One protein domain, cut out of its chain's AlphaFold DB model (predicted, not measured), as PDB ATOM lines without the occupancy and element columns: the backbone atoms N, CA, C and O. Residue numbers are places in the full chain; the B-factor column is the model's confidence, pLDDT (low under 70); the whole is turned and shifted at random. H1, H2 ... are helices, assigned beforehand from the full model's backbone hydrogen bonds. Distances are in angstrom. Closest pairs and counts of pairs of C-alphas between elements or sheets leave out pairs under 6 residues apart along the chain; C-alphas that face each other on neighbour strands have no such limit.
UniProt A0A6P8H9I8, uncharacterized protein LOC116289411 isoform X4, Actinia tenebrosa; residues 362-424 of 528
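AT A GLANCE: This is residues 362 to 424 of the 528 residues of the protein "uncharacterized protein LOC116289411 isoform X4" of Actinia tenebrosa (UniProt A0A6P8H9I8). What is the shape? The longest helix, H5, lies at one end, the helical hairpin of H3 and H4 makes the middle, and H1 and H2 form a corner at the other end. What makes it up? The 63 printed residues, all helix by class, hold H1 to H5 in chain order and no named strand. The whole is compact, radius of gyration of the C-alphas 12.2 A, and elongated, 36 by 20 by 19 A.

IN THESE COORDINATES: Where is H5? H5, residues 412 to 424, spans 17.6 A and ends at C-alpha 424 (152.057, 94.903, 83.619). Where are the others? H3 is residues 390 to 398, H4 401 to 409, H2 373 to 380, and H1 362 to 370, from C-alpha 362 (129.508, 94.828, 72.378).

HOW THE PARTS SIT: What does H5 touch? Its residues 412 to 416 alone only just touch H3, with 3 pairs of C-alphas within 8 A, the closest Tyr 391 and Glu 416, 6.6 A. How do the others stand? H3 and H4, a hairpin, touch at a shallow tilt of 21 degrees, closest C-alphas Ala 395 and Ile 404, 5.1 A. H1 and H2 only just touch, only at the corner, with 3 such pairs, closest Val 369 and Lys 375, 5.4 A. In H1 to H5 every O i to N i+4 pair is within hydrogen-bond range.

THE WHOLE: Is it cut? The printed part has no cut and no long link. Where is confidence low? Residues 383 to 386 and 411 to 424 are under 70.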
ATOM      1  N   LEU A 362     128.657  94.979  73.560       87.38
ATOM      2  CA  LEU A 362     129.508  94.828  72.378       87.38
ATOM      3  C   LEU A 362     128.892  93.891  71.331       87.38
ATOM      4  O   LEU A 362     128.925  94.214  70.148       87.38
ATOM      5  N   THR A 363     128.276  92.776  71.745       89.69
ATOM      6  CA  THR A 363     127.578  91.862  70.821       89.69
ATOM      7  C   THR A 363     126.464  92.597  70.072       89.69
ATOM      8  O   THR A 363     126.388  92.519  68.850       89.69
ATOM      9  N   LYS A 364     125.624  93.357  70.791       89.31
ATOM     10  CA  LYS A 364     124.534  94.146  70.192       89.31
ATOM     11  C   LYS A 364     125.063  95.214  69.240       89.31
ATOM     12  O   LYS A 364     124.517  95.381  68.155       89.31
ATOM     13  N   TYR A 365     126.136  95.899  69.628       88.69
ATOM     14  CA  TYR A 365     126.772  96.901  68.783       88.69
ATOM     15  C   TYR A 365     127.333  96.296  67.490       88.69
ATOM     16  O   TYR A 365     127.105  96.842  66.419       88.69
ATOM     17  N   LEU A 366     128.021  95.151  67.555       89.69
ATOM     18  CA  LEU A 366     128.565  94.497  66.361       89.69
ATOM     19  C   LEU A 366     127.467  93.967  65.419       89.69
ATOM     20  O   LEU A 366     127.652  94.001  64.205       89.69
ATOM     21  N   ILE A 367     126.321  93.529  65.957       90.44
ATOM     22  CA  ILE A 367     125.133  93.180  65.153       90.44
ATOM     23  C   ILE A 367     124.586  94.414  64.425       90.44
ATOM     24  O   ILE A 367     124.278  94.350  63.244       90.44
ATOM     25  N   ASP A 368     124.488  95.545  65.113       88.44
ATOM     26  CA  ASP A 368     123.990  96.796  64.538       88.44
ATOM     27  C   ASP A 368     124.950  97.365  63.470       88.44
ATOM     28  O   ASP A 368     124.538  97.748  62.375       88.44
ATOM     29  N   VAL A 369     126.260  97.330  63.735       88.50
ATOM     30  CA  VAL A 369     127.297  97.734  62.770       88.50
ATOM     31  C   VAL A 369     127.277  96.855  61.518       88.50
ATOM     32  O   VAL A 369     127.420  97.382  60.417       88.50
ATOM     33  N   SER A 370     127.064  95.539  61.639       88.31
ATOM     34  CA  SER A 370     127.042  94.641  60.471       88.31
ATOM     35  C   SER A 370     125.861  94.889  59.523       88.31
ATOM     36  O   SER A 370     125.889  94.445  58.376       88.31
ATOM     37  N   GLN A 371     124.858  95.647  59.974       90.31
ATOM     38  CA  GLN A 371     123.656  95.995  59.220       90.31
ATOM     39  C   GLN A 371     123.620  97.477  58.804       90.31
ATOM     40  O   GLN A 371     122.632  97.919  58.221       90.31
ATOM     41  N   SER A 372     124.679  98.256  59.058       88.81
ATOM     42  CA  SER A 372     124.731  99.683  58.715       88.81
ATOM     43  C   SER A 372     126.083 100.092  58.109       88.81
ATOM     44  O   SER A 372     127.061 100.302  58.835       88.81
ATOM     45  N   PRO A 373     126.152 100.286  56.774       87.31
ATOM     46  CA  PRO A 373     127.337 100.814  56.099       87.31
ATOM     47  C   PRO A 373     127.806 102.158  56.668       87.31
ATOM     48  O   PRO A 373     129.005 102.426  56.739       87.31
ATOM     49  N   GLU A 374     126.871 103.000  57.108       85.56
ATOM     50  CA  GLU A 374     127.164 104.258  57.790       85.56
ATOM     51  C   GLU A 374     127.935 104.021  59.090       85.56
ATOM     52  O   GLU A 374     129.044 104.539  59.225       85.56
ATOM     53  N   LYS A 375     127.416 103.189  60.000       85.44
ATOM     54  CA  LYS A 375     128.069 102.916  61.290       85.44
ATOM     55  C   LYS A 375     129.445 102.283  61.112       85.44
ATOM     56  O   LYS A 375     130.372 102.620  61.845       85.44
ATOM     57  N   VAL A 376     129.626 101.433  60.096       84.69
ATOM     58  CA  VAL A 376     130.956 100.916  59.719       84.69
ATOM     59  C   VAL A 376     131.904 102.061  59.346       84.69
ATOM     60  O   VAL A 376     133.059 102.073  59.782       84.69
ATOM     61  N   ARG A 377     131.449 103.040  58.551       83.06
ATOM     62  CA  ARG A 377     132.263 104.207  58.165       83.06
ATOM     63  C   ARG A 377     132.573 105.110  59.354       83.06
ATOM     64  O   ARG A 377     133.716 105.553  59.477       83.06
ATOM     65  N   GLU A 378     131.602 105.379  60.219       83.69
ATOM     66  CA  GLU A 378     131.808 106.160  61.443       83.69
ATOM     67  C   GLU A 378     132.855 105.494  62.340       83.69
ATOM     68  O   GLU A 378     133.876 106.112  62.668       83.69
ATOM     69  N   PHE A 379     132.681 104.194  62.602       81.06
ATOM     70  CA  PHE A 379     133.619 103.386  63.373       81.06
ATOM     71  C   PHE A 379     135.036 103.422  62.780       81.06
ATOM     72  O   PHE A 379     136.031 103.604  63.493       81.06
ATOM     73  N   ARG A 380     135.156 103.315  61.449       80.12
ATOM     74  CA  ARG A 380     136.446 103.419  60.748       80.12
ATOM     75  C   ARG A 380     137.109 104.786  60.937       80.12
ATOM     76  O   ARG A 380     138.330 104.826  61.085       80.12
ATOM     77  N   LYS A 381     136.324 105.867  61.012       78.75
ATOM     78  CA  LYS A 381     136.777 107.249  61.265       78.75
ATOM     79  C   LYS A 381     137.019 107.564  62.749       78.75
ATOM     80  O   LYS A 381     137.351 108.702  63.073       78.75
ATOM     81  N   GLY A 382     136.845 106.593  63.650       71.75
ATOM     82  CA  GLY A 382     137.013 106.791  65.094       71.75
ATOM     83  C   GLY A 382     135.907 107.633  65.738       71.75
ATOM     84  O   GLY A 382     136.076 108.098  66.864       71.75
ATOM     85  N   LYS A 383     134.787 107.839  65.032       62.34
ATOM     86  CA  LYS A 383     133.584 108.514  65.529       62.34
ATOM     87  C   LYS A 383     132.552 107.430  65.837       62.34
ATOM     88  O   LYS A 383     132.306 106.580  65.000       62.34
ATOM     89  N   GLY A 384     131.985 107.413  67.037       59.28
ATOM     90  CA  GLY A 384     131.046 106.362  67.444       59.28
ATOM     91  C   GLY A 384     131.668 105.389  68.437       59.28
ATOM     92  O   GLY A 384     132.014 104.259  68.104       59.28
ATOM     93  N   TYR A 385     131.787 105.840  69.681       60.88
ATOM     94  CA  TYR A 385     131.903 104.934  70.815       60.88
ATOM     95  C   TYR A 385     130.521 104.827  71.455       60.88
ATOM     96  O   TYR A 385     130.013 105.838  71.943       60.88
ATOM     97  N   PRO A 386     129.891 103.642  71.465       66.94
ATOM     98  CA  PRO A 386     128.754 103.410  72.339       66.94
ATOM     99  C   PRO A 386     129.221 103.469  73.797       66.94
ATOM    100  O   PRO A 386     130.414 103.338  74.084       66.94
ATOM    101  N   SER A 387     128.277 103.583  74.728       75.38
ATOM    102  CA  SER A 387     128.483 103.361  76.163       75.38
ATOM    103  C   SER A 387     128.798 101.882  76.466       75.38
ATOM    104  O   SER A 387     128.055 101.182  77.150       75.38
ATOM    105  N   LEU A 388     129.896 101.375  75.904       84.00
ATOM    106  CA  LEU A 388     130.418 100.041  76.167       84.00
ATOM    107  C   LEU A 388     131.198 100.041  77.489       84.00
ATOM    108  O   LEU A 388     131.876 101.026  77.794       84.00
ATOM    109  N   PRO A 389     131.189  98.930  78.244       85.75
ATOM    110  CA  PRO A 389     132.162  98.710  79.307       85.75
ATOM    111  C   PRO A 389     133.596  98.924  78.795       85.75
ATOM    112  O   PRO A 389     133.931  98.504  77.685       85.75
ATOM    113  N   GLU A 390     134.459  99.541  79.606       83.12
ATOM    114  CA  GLU A 390     135.773 100.028  79.155       83.12
ATOM    115  C   GLU A 390     136.665  98.925  78.559       83.12
ATOM    116  O   GLU A 390     137.344  99.148  77.558       83.12
ATOM    117  N   TYR A 391     136.627  97.706  79.102       81.81
ATOM    118  CA  TYR A 391     137.387  96.580  78.547       81.81
ATOM    119  C   TYR A 391     136.912  96.180  77.136       81.81
ATOM    120  O   TYR A 391     137.743  95.874  76.279       81.81
ATOM    121  N   GLN A 392     135.601  96.236  76.866       85.69
ATOM    122  CA  GLN A 392     135.021  95.971  75.543       85.69
ATOM    123  C   GLN A 392     135.321  97.114  74.576       85.69
ATOM    124  O   GLN A 392     135.689  96.874  73.428       85.69
ATOM    125  N   ALA A 393     135.228  98.361  75.046       84.44
ATOM    126  CA  ALA A 393     135.607  99.529  74.261       84.44
ATOM    127  C   ALA A 393     137.093  99.466  73.866       84.44
ATOM    128  O   ALA A 393     137.445  99.713  72.714       84.44
ATOM    129  N   LYS A 394     137.971  99.074  74.799       83.12
ATOM    130  CA  LYS A 394     139.403  98.893  74.547       83.12
ATOM    131  C   LYS A 394     139.669  97.774  73.550       83.12
ATOM    132  O   LYS A 394     140.443  97.999  72.625       83.12
ATOM    133  N   ALA A 395     139.018  96.620  73.703       85.81
ATOM    134  CA  ALA A 395     139.111  95.523  72.745       85.81
ATOM    135  C   ALA A 395     138.684  95.978  71.344       85.81
ATOM    136  O   ALA A 395     139.428  95.806  70.385       85.81
ATOM    137  N   LEU A 396     137.556  96.675  71.228       86.25
ATOM    138  CA  LEU A 396     137.072  97.195  69.955       86.25
ATOM    139  C   LEU A 396     138.047  98.206  69.312       86.25
ATOM    140  O   LEU A 396     138.259  98.170  68.101       86.25
ATOM    141  N   ARG A 397     138.705  99.063  70.109       83.75
ATOM    142  CA  ARG A 397     139.741 100.000  69.625       83.75
ATOM    143  C   ARG A 397     140.967  99.311  69.034       83.75
ATOM    144  O   ARG A 397     141.612  99.903  68.174       83.75
ATOM    145  N   THR A 398     141.289  98.089  69.468       86.06
ATOM    146  CA  THR A 398     142.428  97.340  68.904       86.06
ATOM    147  C   THR A 398     142.207  96.942  67.448       86.06
ATOM    148  O   THR A 398     143.183  96.772  66.727       86.06
ATOM    149  N   ARG A 399     140.939  96.808  67.017       84.81
ATOM    150  CA  ARG A 399     140.558  96.210  65.725       84.81
ATOM    151  C   ARG A 399     141.173  94.821  65.506       84.81
ATOM    152  O   ARG A 399     141.386  94.409  64.372       84.81
ATOM    153  N   ASP A 400     141.433  94.118  66.601       87.00
ATOM    154  CA  ASP A 400     142.012  92.787  66.628       87.00
ATOM    155  C   ASP A 400     140.924  91.774  67.006       87.00
ATOM    156  O   ASP A 400     140.247  91.902  68.035       87.00
ATOM    157  N   SER A 401     140.730  90.783  66.138       89.38
ATOM    158  CA  SER A 401     139.685  89.770  66.284       89.38
ATOM    159  C   SER A 401     139.833  88.949  67.563       89.38
ATOM    160  O   SER A 401     138.818  88.607  68.171       89.38
ATOM    161  N   ASP A 402     141.061  88.676  68.010       86.94
ATOM    162  CA  ASP A 402     141.320  87.874  69.204       86.94
ATOM    163  C   ASP A 402     140.968  88.660  70.464       86.94
ATOM    164  O   ASP A 402     140.318  88.127  71.364       86.94
ATOM    165  N   TRP A 403     141.304  89.952  70.514       85.31
ATOM    166  CA  TRP A 403     140.914  90.818  71.631       85.31
ATOM    167  C   TRP A 403     139.403  91.041  71.694       85.31
ATOM    168  O   TRP A 403     138.821  90.996  72.784       85.31
ATOM    169  N   ILE A 404     138.753  91.246  70.546       88.12
ATOM    170  CA  ILE A 404     137.291  91.370  70.470       88.12
ATOM    171  C   ILE A 404     136.642  90.066  70.944       88.12
ATOM    172  O   ILE A 404     135.815  90.105  71.856       88.12
ATOM    173  N   ARG A 405     137.067  88.911  70.416       87.56
ATOM    174  CA  ARG A 405     136.570  87.589  70.821       87.56
ATOM    175  C   ARG A 405     136.778  87.334  72.310       87.56
ATOM    176  O   ARG A 405     135.835  86.964  73.008       87.56
ATOM    177  N   PHE A 406     137.974  87.607  72.821       84.00
ATOM    178  CA  PHE A 406     138.288  87.474  74.239       84.00
ATOM    179  C   PHE A 406     137.343  88.316  75.111       84.00
ATOM    180  O   PHE A 406     136.853  87.829  76.130       84.00
ATOM    181  N   SER A 407     137.023  89.548  74.705       84.88
ATOM    182  CA  SER A 407     136.091  90.414  75.444       84.88
ATOM    183  C   SER A 407     134.619  89.971  75.381       84.88
ATOM    184  O   SER A 407     133.822  90.380  76.223       84.88
ATOM    185  N   LEU A 408     134.250  89.143  74.398       86.00
ATOM    186  CA  LEU A 408     132.908  88.570  74.260       86.00
ATOM    187  C   LEU A 408     132.744  87.268  75.063       86.00
ATOM    188  O   LEU A 408     131.644  86.958  75.517       86.00
ATOM    189  N   GLU A 409     133.828  86.512  75.247       82.38
ATOM    190  CA  GLU A 409     133.817  85.194  75.898       82.38
ATOM    191  C   GLU A 409     134.066  85.225  77.417       82.38
ATOM    192  O   GLU A 409     133.890  84.201  78.078       82.38
ATOM    193  N   ASN A 410     134.494  86.355  77.992       76.19
ATOM    194  CA  ASN A 410     134.897  86.432  79.401       76.19
ATOM    195  C   ASN A 410     134.202  87.586  80.145       76.19
ATOM    196  O   ASN A 410     133.916  88.629  79.561       76.19
ATOM    197  N   ASP A 411     133.952  87.407  81.448       69.25
ATOM    198  CA  ASP A 411     133.410  88.464  82.313       69.25
ATOM    199  C   ASP A 411     134.427  89.580  82.550       69.25
ATOM    200  O   ASP A 411     135.641  89.357  82.526       69.25
ATOM    201  N   GLN A 412     133.910  90.772  82.853       65.00
ATOM    202  CA  GLN A 412     134.693  91.980  83.107       65.00
ATOM    203  C   GLN A 412     135.835  91.747  84.109       65.00
ATOM    204  O   GLN A 412     136.967  92.118  83.826       65.00
ATOM    205  N   SER A 413     135.580  91.050  85.221       61.97
ATOM    206  CA  SER A 413     136.588  90.783  86.259       61.97
ATOM    207  C   SER A 413     137.773  89.943  85.758       61.97
ATOM    208  O   SER A 413     138.928  90.216  86.096       61.97
ATOM    209  N   PHE A 414     137.521  88.941  84.913       65.12
ATOM    210  CA  PHE A 414     138.566  88.101  84.328       65.12
ATOM    211  C   PHE A 414     139.302  88.831  83.201       65.12
ATOM    212  O   PHE A 414     140.533  88.804  83.141       65.12
ATOM    213  N   ALA A 415     138.561  89.536  82.343       59.75
ATOM    214  CA  ALA A 415     139.134  90.299  81.245       59.75
ATOM    215  C   ALA A 415     140.027  91.444  81.751       59.75
ATOM    216  O   ALA A 415     141.147  91.605  81.270       59.75
ATOM    217  N   GLU A 416     139.591  92.181  82.775       61.88
ATOM    218  CA  GLU A 416     140.380  93.229  83.426       61.88
ATOM    219  C   GLU A 416     141.630  92.662  84.105       61.88
ATOM    220  O   GLU A 416     142.700  93.253  83.980       61.88
ATOM    221  N   THR A 417     141.547  91.479  84.727       60.50
ATOM    222  CA  THR A 417     142.708  90.800  85.329       60.50
ATOM    223  C   THR A 417     143.756  90.411  84.281       60.50
ATOM    224  O   THR A 417     144.958  90.585  84.503       60.50
ATOM    225  N   VAL A 418     143.336  89.907  83.118       61.72
ATOM    226  CA  VAL A 418     144.246  89.539  82.019       61.72
ATOM    227  C   VAL A 418     144.810  90.780  81.325       61.72
ATOM    228  O   VAL A 418     146.014  90.835  81.065       61.72
ATOM    229  N   ILE A 419     143.993  91.812  81.087       61.06
ATOM    230  CA  ILE A 419     144.442  93.090  80.515       61.06
ATOM    231  C   ILE A 419     145.444  93.775  81.458       61.06
ATOM    232  O   ILE A 419     146.486  94.230  80.988       61.06
ATOM    233  N   MET A 420     145.188  93.788  82.772       56.66
ATOM    234  CA  MET A 420     146.124  94.264  83.801       56.66
ATOM    235  C   MET A 420     147.431  93.468  83.776       56.66
ATOM    236  O   MET A 420     148.498  94.064  83.679       56.66
ATOM    237  N   LYS A 421     147.381  92.127  83.781       56.16
ATOM    238  CA  LYS A 421     148.588  91.279  83.727       56.16
ATOM    239  C   LYS A 421     149.402  91.470  82.442       56.16
ATOM    240  O   LYS A 421     150.629  91.453  82.488       56.16
ATOM    241  N   THR A 422     148.741  91.678  81.305       59.72
ATOM    242  CA  THR A 422     149.407  91.881  80.005       59.72
ATOM    243  C   THR A 422     150.006  93.288  79.892       59.72
ATOM    244  O   THR A 422     151.115  93.449  79.386       59.72
ATOM    245  N   ALA A 423     149.318  94.308  80.421       53.16
ATOM    246  CA  ALA A 423     149.848  95.665  80.540       53.16
ATOM    247  C   ALA A 423     151.039  95.730  81.516       53.16
ATOM    248  O   ALA A 423     152.054  96.338  81.192       53.16
ATOM    249  N   LEU A 424     150.960  95.030  82.654       43.19
ATOM    250  CA  LEU A 424     152.057  94.903  83.619       43.19
ATOM    251  C   LEU A 424     153.272  94.179  83.023       43.19
ATOM    252  O   LEU A 424     154.387  94.630  83.246       43.19
TER     253      LEU A 424